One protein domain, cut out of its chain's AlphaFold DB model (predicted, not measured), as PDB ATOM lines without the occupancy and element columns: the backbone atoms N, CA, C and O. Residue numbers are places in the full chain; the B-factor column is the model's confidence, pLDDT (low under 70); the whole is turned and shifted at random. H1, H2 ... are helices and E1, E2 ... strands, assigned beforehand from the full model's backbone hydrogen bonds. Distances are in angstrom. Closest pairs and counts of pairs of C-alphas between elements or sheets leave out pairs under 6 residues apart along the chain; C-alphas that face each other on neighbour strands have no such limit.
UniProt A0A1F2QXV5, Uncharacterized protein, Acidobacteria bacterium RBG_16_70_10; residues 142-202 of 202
ATOM      1  N   LYS A 142      96.538 143.321 127.892       75.75
ATOM      2  CA  LYS A 142      95.140 143.598 128.228       75.75
ATOM      3  C   LYS A 142      94.254 142.598 127.511       75.75
ATOM      4  O   LYS A 142      94.249 142.565 126.282       75.75
ATOM      5  N   THR A 143      93.504 141.803 128.267       80.69
ATOM      6  CA  THR A 143      92.564 140.825 127.700       80.69
ATOM      7  C   THR A 143      91.165 141.101 128.228       80.69
ATOM      8  O   THR A 143      90.974 141.286 129.429       80.69
ATOM      9  N   ALA A 144      90.186 141.143 127.324       83.56
ATOM     10  CA  ALA A 144      88.776 141.277 127.662       83.56
ATOM     11  C   ALA A 144      88.048 139.980 127.302       83.56
ATOM     12  O   ALA A 144      88.113 139.530 126.159       83.56
ATOM     13  N   LEU A 145      87.362 139.390 128.279       86.19
ATOM     14  CA  LEU A 145      86.525 138.211 128.091       86.19
ATOM     15  C   LEU A 145      85.059 138.605 128.262       86.19
ATOM     16  O   LEU A 145      84.640 139.006 129.350       86.19
ATOM     17  N   GLU A 146      84.279 138.456 127.195       91.38
ATOM     18  CA  GLU A 146      82.824 138.574 127.247       91.38
ATOM     19  C   GLU A 146      82.210 137.183 127.419       91.38
ATOM     20  O   GLU A 146      82.403 136.302 126.582       91.38
ATOM     21  N   VAL A 147      81.474 136.983 128.515       88.62
ATOM     22  CA  VAL A 147      80.824 135.701 128.812       88.62
ATOM     23  C   VAL A 147      79.372 135.728 128.308       88.62
ATOM     24  O   VAL A 147      78.595 136.575 128.759       88.62
ATOM     25  N   PRO A 148      78.974 134.808 127.406       87.62
ATOM     26  CA  PRO A 148      77.606 134.719 126.892       87.62
ATOM     27  C   PRO A 148      76.535 134.522 127.978       87.62
ATOM     28  O   PRO A 148      76.717 133.729 128.901       87.62
ATOM     29  N   GLU A 149      75.361 135.149 127.818       89.19
ATOM     30  CA  GLU A 149      74.256 135.116 128.802       89.19
ATOM     31  C   GLU A 149      73.812 133.691 129.174       89.19
ATOM     32  O   GLU A 149      73.533 133.393 130.336       89.19
ATOM     33  N   HIS A 150      73.752 132.785 128.196       87.88
ATOM     34  CA  HIS A 150      73.315 131.409 128.434       87.88
ATOM     35  C   HIS A 150      74.277 130.631 129.342       87.88
ATOM     36  O   HIS A 150      73.832 129.712 130.023       87.88
ATOM     37  N   LEU A 151      75.556 131.026 129.401       87.12
ATOM     38  CA  LEU A 151      76.544 130.456 130.318       87.12
ATOM     39  C   LEU A 151      76.500 131.102 131.705       87.12
ATOM     40  O   LEU A 151      77.007 130.518 132.651       87.12
ATOM     41  N   LEU A 152      75.888 132.283 131.852       88.44
ATOM     42  CA  LEU A 152      75.759 132.978 133.140       88.44
ATOM     43  C   LEU A 152      74.589 132.453 133.983       88.44
ATOM     44  O   LEU A 152      74.598 132.576 135.210       88.44
ATOM     45  N   LYS A 153      73.576 131.854 133.345       89.56
ATOM     46  CA  LYS A 153      72.387 131.323 134.027       89.56
ATOM     47  C   LYS A 153      72.759 130.131 134.905       89.56
ATOM     48  O   LYS A 153      73.012 129.038 134.417       89.56
ATOM     49  N   GLY A 154      72.744 130.347 136.220       86.62
ATOM     50  CA  GLY A 154      73.088 129.314 137.200       86.62
ATOM     51  C   GLY A 154      74.590 129.152 137.431       86.62
ATOM     52  O   GLY A 154      74.977 128.315 138.241       86.62
ATOM     53  N   LEU A 155      75.428 129.971 136.786       89.81
ATOM     54  CA  LEU A 155      76.856 130.000 137.067       89.81
ATOM     55  C   LEU A 155      77.083 130.636 138.438       89.81
ATOM     56  O   LEU A 155      76.596 131.734 138.718       89.81
ATOM     57  N   THR A 156      77.789 129.916 139.300       92.69
ATOM     58  CA  THR A 156      78.148 130.354 140.656       92.69
ATOM     59  C   THR A 156      79.636 130.646 140.786       92.69
ATOM     60  O   THR A 156      80.040 131.408 141.657       92.69
ATOM     61  N   ASP A 157      80.455 130.033 139.936       93.12
ATOM     62  CA  ASP A 157      81.911 130.095 140.002       93.12
ATOM     63  C   ASP A 157      82.469 130.138 138.576       93.12
ATOM     64  O   ASP A 157      82.139 129.283 137.755       93.12
ATOM     65  N   LEU A 158      83.284 131.147 138.280       91.62
ATOM     66  CA  LEU A 158      84.039 131.282 137.036       91.62
ATOM     67  C   LEU A 158      85.522 131.135 137.376       91.62
ATOM     68  O   LEU A 158      86.049 131.877 138.204       91.62
ATOM     69  N   ARG A 159      86.192 130.191 136.717       93.94
ATOM     70  CA  ARG A 159      87.627 129.946 136.881       93.94
ATOM     71  C   ARG A 159      88.348 130.275 135.590       93.94
ATOM     72  O   ARG A 159      87.925 129.849 134.519       93.94
ATOM     73  N   ILE A 160      89.414 131.053 135.703       91.62
ATOM     74  CA  ILE A 160      90.224 131.493 134.574       91.62
ATOM     75  C   ILE A 160      91.610 130.885 134.750       91.62
ATOM     76  O   ILE A 160      92.296 131.148 135.740       91.62
ATOM     77  N   HIS A 161      91.998 130.054 133.787       93.19
ATOM     78  CA  HIS A 161      93.337 129.486 133.678       93.19
ATOM     79  C   HIS A 161      94.181 130.390 132.775       93.19
ATOM     80  O   HIS A 161      93.674 130.905 131.777       93.19
ATOM     81  N   LEU A 162      95.454 130.581 133.112       90.38
ATOM     82  CA  LEU A 162      96.394 131.332 132.281       90.38
ATOM     83  C   LEU A 162      97.416 130.359 131.698       90.38
ATOM     84  O   LEU A 162      98.073 129.651 132.453       90.38
ATOM     85  N   GLY A 163      97.525 130.309 130.374       88.88
ATOM     86  CA  GLY A 163      98.559 129.554 129.669       88.88
ATOM     87  C   GLY A 163      99.672 130.486 129.204       88.88
ATOM     88  O   GLY A 163      99.396 131.535 128.617       88.88
ATOM     89  N   PHE A 164     100.916 130.108 129.467       86.75
ATOM     90  CA  PHE A 164     102.112 130.784 128.981       86.75
ATOM     91  C   PHE A 164     102.899 129.808 128.115       86.75
ATOM     92  O   PHE A 164     103.225 128.718 128.568       86.75
ATOM     93  N   ASP A 165     103.222 130.189 126.885       85.31
ATOM     94  CA  ASP A 165     104.154 129.422 126.059       85.31
ATOM     95  C   ASP A 165     105.571 129.955 126.296       85.31
ATOM     96  O   ASP A 165     105.839 131.141 126.074       85.31
ATOM     97  N   ARG A 166     106.452 129.100 126.818       84.00
ATOM     98  CA  ARG A 166     107.863 129.397 127.083       84.00
ATOM     99  C   ARG A 166     108.715 128.343 126.397       84.00
ATOM    100  O   ARG A 166     108.663 127.172 126.762       84.00
ATOM    101  N   ASP A 167     109.493 128.760 125.402       84.44
ATOM    102  CA  ASP A 167     110.419 127.890 124.665       84.44
ATOM    103  C   ASP A 167     109.756 126.631 124.069       84.44
ATOM    104  O   ASP A 167     110.343 125.547 124.042       84.44
ATOM    105  N   GLY A 168     108.504 126.755 123.612       86.44
ATOM    106  CA  GLY A 168     107.727 125.640 123.069       86.44
ATOM    107  C   GLY A 168     107.201 124.672 124.133       86.44
ATOM    108  O   GLY A 168     106.745 123.577 123.798       86.44
ATOM    109  N   ARG A 169     107.275 125.046 125.415       85.00
ATOM    110  CA  ARG A 169     106.590 124.372 126.518       85.00
ATOM    111  C   ARG A 169     105.470 125.258 127.035       85.00
ATOM    112  O   ARG A 169     105.698 126.360 127.528       85.00
ATOM    113  N   GLU A 170     104.257 124.724 126.981       87.19
ATOM    114  CA  GLU A 170     103.088 125.369 127.561       87.19
ATOM    115  C   GLU A 170     103.066 125.165 129.085       87.19
ATOM    116  O   GLU A 170     102.962 124.045 129.591       87.19
ATOM    117  N   GLU A 171     103.163 126.261 129.829       87.88
ATOM    118  CA  GLU A 171     102.980 126.329 131.274       87.88
ATOM    119  C   GLU A 171     101.568 126.852 131.575       87.88
ATOM    120  O   GLU A 171     101.244 128.008 131.305       87.88
ATOM    121  N   ILE A 172     100.710 126.000 132.143       91.62
ATOM    122  CA  ILE A 172      99.325 126.363 132.474       91.62
ATOM    123  C   ILE A 172      99.200 126.622 133.976       91.62
ATOM    124  O   ILE A 172      99.224 125.693 134.788       91.62
ATOM    125  N   LEU A 173      98.967 127.879 134.348       90.00
ATOM    126  CA  LEU A 173      98.580 128.272 135.695       90.00
ATOM    127  C   LEU A 173      97.076 128.059 135.880       90.00
ATOM    128  O   LEU A 173      96.234 128.820 135.387       90.00
ATOM    129  N   ARG A 174      96.727 126.985 136.592       93.88
ATOM    130  CA  ARG A 174      95.328 126.648 136.860       93.88
ATOM    131  C   ARG A 174      94.732 127.558 137.930       93.88
ATOM    132  O   ARG A 174      95.423 127.918 138.874       93.88
ATOM    133  N   ASP A 175      93.443 127.876 137.787       90.44
ATOM    134  CA  ASP A 175      92.669 128.668 138.748       90.44
ATOM    135  C   ASP A 175      93.356 129.989 139.135       90.44
ATOM    136  O   ASP A 175      93.252 130.450 140.268       90.44
ATOM    137  N   ALA A 176      94.044 130.608 138.169       89.75
ATOM    138  CA  ALA A 176      94.778 131.852 138.363       89.75
ATOM    139  C   ALA A 176      93.861 132.986 138.838       89.75
ATOM    140  O   ALA A 176      94.256 133.813 139.657       89.75
ATOM    141  N   VAL A 177      92.618 133.005 138.343       91.94
ATOM    142  CA  VAL A 177      91.570 133.900 138.835       91.94
ATOM    143  C   VAL A 177      90.301 133.101 139.078       91.94
ATOM    144  O   VAL A 177      89.821 132.379 138.200       91.94
ATOM    145  N   ARG A 178      89.729 133.269 140.269       93.94
ATOM    146  CA  ARG A 178      88.441 132.696 140.652       93.94
ATOM    147  C   ARG A 178      87.448 133.813 140.940       93.94
ATOM    148  O   ARG A 178      87.685 134.650 141.806       93.94
ATOM    149  N   VAL A 179      86.327 133.807 140.230       93.25
ATOM    150  CA  VAL A 179      85.247 134.782 140.385       93.25
ATOM    151  C   VAL A 179      83.999 134.047 140.852       93.25
ATOM    152  O   VAL A 179      83.344 133.347 140.083       93.25
ATOM    153  N   THR A 180      83.652 134.219 142.124       93.69
ATOM    154  CA  THR A 180      82.402 133.691 142.675       93.69
ATOM    155  C   THR A 180      81.279 134.692 142.438       93.69
ATOM    156  O   THR A 180      81.344 135.836 142.884       93.69
ATOM    157  N   LEU A 181      80.237 134.259 141.734       90.00
ATOM    158  CA  LEU A 181      79.081 135.082 141.410       90.00
ATOM    159  C   LEU A 181      77.907 134.701 142.314       90.00
ATOM    160  O   LEU A 181      77.453 133.556 142.329       90.00
ATOM    161  N   VAL A 182      77.375 135.681 143.041       92.19
ATOM    162  CA  VAL A 182      76.216 135.498 143.922       92.19
ATOM    163  C   VAL A 182      75.001 136.176 143.291       92.19
ATOM    164  O   VAL A 182      75.054 137.345 142.925       92.19
ATOM    165  N   GLY A 183      73.886 135.450 143.160       85.25
ATOM    166  CA  GLY A 183      72.625 136.023 142.670       85.25
ATOM    167  C   GLY A 183      72.521 136.196 141.146       85.25
ATOM    168  O   GLY A 183      71.867 137.122 140.674       85.25
ATOM    169  N   THR A 184      73.094 135.285 140.354       86.50
ATOM    170  CA  THR A 184      73.188 135.389 138.879       86.50
ATOM    171  C   THR A 184      71.876 135.267 138.100       86.50
ATOM    172  O   THR A 184      71.871 135.442 136.886       86.50
ATOM    173  N   ARG A 185      70.728 135.051 138.760       86.06
ATOM    174  CA  ARG A 185      69.420 134.886 138.084       86.06
ATOM    175  C   ARG A 185      69.010 136.073 137.207       86.06
ATOM    176  O   ARG A 185      68.177 135.905 136.324       86.06
ATOM    177  N   ARG A 186      69.543 137.266 137.480       89.19
ATOM    178  CA  ARG A 186      69.264 138.506 136.735       89.19
ATOM    179  C   ARG A 186      70.472 139.037 135.957       89.19
ATOM    180  O   ARG A 186      70.375 140.110 135.370       89.19
ATOM    181  N   LEU A 187      71.602 138.331 135.978       88.00
ATOM    182  CA  LEU A 187      72.832 138.782 135.335       88.00
ATOM    183  C   LEU A 187      72.730 138.554 133.821       88.00
ATOM    184  O   LEU A 187      72.624 137.415 133.378       88.00
ATOM    185  N   GLN A 188      72.737 139.637 133.042       89.25
ATOM    186  CA  GLN A 188      72.604 139.577 131.579       89.25
ATOM    187  C   GLN A 188      73.959 139.516 130.864       89.25
ATOM    188  O   GLN A 188      74.098 138.831 129.857       89.25
ATOM    189  N   LYS A 189      74.964 140.227 131.386       91.56
ATOM    190  CA  LYS A 189      76.296 140.328 130.787       91.56
ATOM    191  C   LYS A 189      77.361 140.360 131.875       91.56
ATOM    192  O   LYS A 189      77.213 141.073 132.865       91.56
ATOM    193  N   LEU A 190      78.437 139.608 131.658       91.19
ATOM    194  CA  LEU A 190      79.654 139.640 132.461       91.19
ATOM    195  C   LEU A 190      80.830 139.914 131.520       91.19
ATOM    196  O   LEU A 190      81.054 139.163 130.572       91.19
ATOM    197  N   SER A 191      81.552 140.999 131.789       91.38
ATOM    198  CA  SER A 191      82.806 141.342 131.113       91.38
ATOM    199  C   SER A 191      83.921 141.298 132.140       91.38
ATOM    200  O   SER A 191      83.819 141.952 133.179       91.38
ATOM    201  N   VAL A 192      84.967 140.525 131.865       90.00
ATOM    202  CA  VAL A 192      86.152 140.438 132.722       90.00
ATOM    203  C   VAL A 192      87.321 141.070 131.983       90.00
ATOM    204  O   VAL A 192      87.649 140.660 130.872       90.00
ATOM    205  N   HIS A 193      87.937 142.071 132.607       92.12
ATOM    206  CA  HIS A 193      89.149 142.714 132.113       92.12
ATOM    207  C   HIS A 193      90.321 142.275 132.981       92.12
ATOM    208  O   HIS A 193      90.282 142.438 134.200       92.12
ATOM    209  N   LEU A 194      91.336 141.698 132.347       88.75
ATOM    210  CA  LEU A 194      92.561 141.262 133.000       88.75
ATOM    211  C   LEU A 194      93.720 142.077 132.438       88.75
ATOM    212  O   LEU A 194      94.018 141.992 131.243       88.75
ATOM    213  N   ASP A 195      94.354 142.841 133.319       89.62
ATOM    214  CA  ASP A 195      95.615 143.521 133.058       89.62
ATOM    215  C   ASP A 195      96.722 142.704 133.731       89.62
ATOM    216  O   ASP A 195      96.741 142.551 134.954       89.62
ATOM    217  N   LEU A 196      97.613 142.129 132.924       84.75
ATOM    218  CA  LEU A 196      98.720 141.303 133.402       84.75
ATOM    219  C   LEU A 196     100.032 142.076 133.258       84.75
ATOM    220  O   LEU A 196     100.369 142.507 132.154       84.75
ATOM    221  N   ASP A 197     100.755 142.219 134.369       84.38
ATOM    222  CA  ASP A 197     102.145 142.681 134.416       84.38
ATOM    223  C   ASP A 197     103.041 141.466 134.688       84.38
ATOM    224  O   ASP A 197     102.995 140.869 135.769       84.38
ATOM    225  N   LEU A 198     103.785 141.041 133.668       78.06
ATOM    226  CA  LEU A 198     104.637 139.857 133.720       78.06
ATOM    227  C   LEU A 198     106.096 140.293 133.804       78.06
ATOM    228  O   LEU A 198     106.600 140.966 132.907       78.06
ATOM    229  N   LYS A 199     106.782 139.848 134.860       82.25
ATOM    230  CA  LYS A 199     108.217 140.071 135.060       82.25
ATOM    231  C   LYS A 199     108.941 138.732 135.051       82.25
ATOM    232  O   LYS A 199     108.625 137.850 135.851       82.25
ATOM    233  N   GLY A 200     109.878 138.571 134.118       74.00
ATOM    234  CA  GLY A 200     110.808 137.443 134.110       74.00
ATOM    235  C   GLY A 200     111.743 137.528 135.314       74.00
ATOM    236  O   GLY A 200     112.138 138.624 135.709       74.00
ATOM    237  N   LYS A 201     112.052 136.384 135.922       67.38
ATOM    238  CA  LYS A 201     113.059 136.282 136.979       67.38
ATOM    239  C   LYS A 201     114.316 135.670 136.362       67.38
ATOM    240  O   LYS A 201     114.189 134.620 135.737       67.38
ATOM    241  N   ASP A 202     115.446 136.358 136.524       52.06
ATOM    242  CA  ASP A 202     116.784 135.917 136.095       52.06
ATOM    243  C   ASP A 202     117.218 134.604 136.773       52.06
ATOM    244  O   ASP A 202     116.840 134.386 137.957       52.06
TER     245      ASP A 202
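This is residues 142 to 202 of the 202 residues of an uncharacterized protein of Acidobacteria bacterium RBG_16_70_10 (UniProt A0A1F2QXV5). Two narrow two-stranded ribbons, the long hairpin E2 and E3 and the shorter pair E1 and E4, run lengthwise with a gap between them and are joined at one end, where the short helix H1 and the link of residues 181 to 189 lie. At the other end the hairpin's tip, residues 165 to 170, sticks out free. The 61 printed residues hold four named strands and one named helix, in the order E1, H1, E2, E3, E4; the class is mostly strand, and each two-stranded sheet is antiparallel. The whole is loose, with a radius of gyration of the C-alphas of 14.6 A, and rod-shaped, spanning 47 by 18 by 17 A.

E2 is residues 157 to 166, 29.0 A long, and E3 is residues 169 to 180, 30.5 A long. E4, residues 190 to 198, measures 25.0 A and ends at C-alpha 198 (104.637, 139.857, 133.720). E1, residues 142 to 147, measures 16.4 A and begins at C-alpha 142 (95.140, 143.598, 128.228). H1 is residues 149 to 152, 5.1 A long.

E2 and E3 form an antiparallel hairpin at 160 degrees; N 164 and O 171 are 2.8 A apart, within hydrogen-bond range. C-alphas 160 and 177 face each other at 5.1 A, and the next facing pair is 161 and 174, at 4.7 A. E2 is apart from both E1 and E4, and E3 likewise. E1 and E4 are antiparallel at 156 degrees, with N 145 and O 192 within hydrogen-bond range at 2.9 A. The closest C-alphas of H1 and E4, those of Leu 152 and Leu 190, are 7.7 A apart. H1 is too short for an O i to N i+4 pair; its one O i to N i+3 pair is within range.

The C-alphas farthest apart, those of Arg 186 and Asp 202, are 47.6 A apart. The printed part has no cut and no long link. Its mean pLDDT is 87.3; residues 201 to 202, at the chain's end, are under 70.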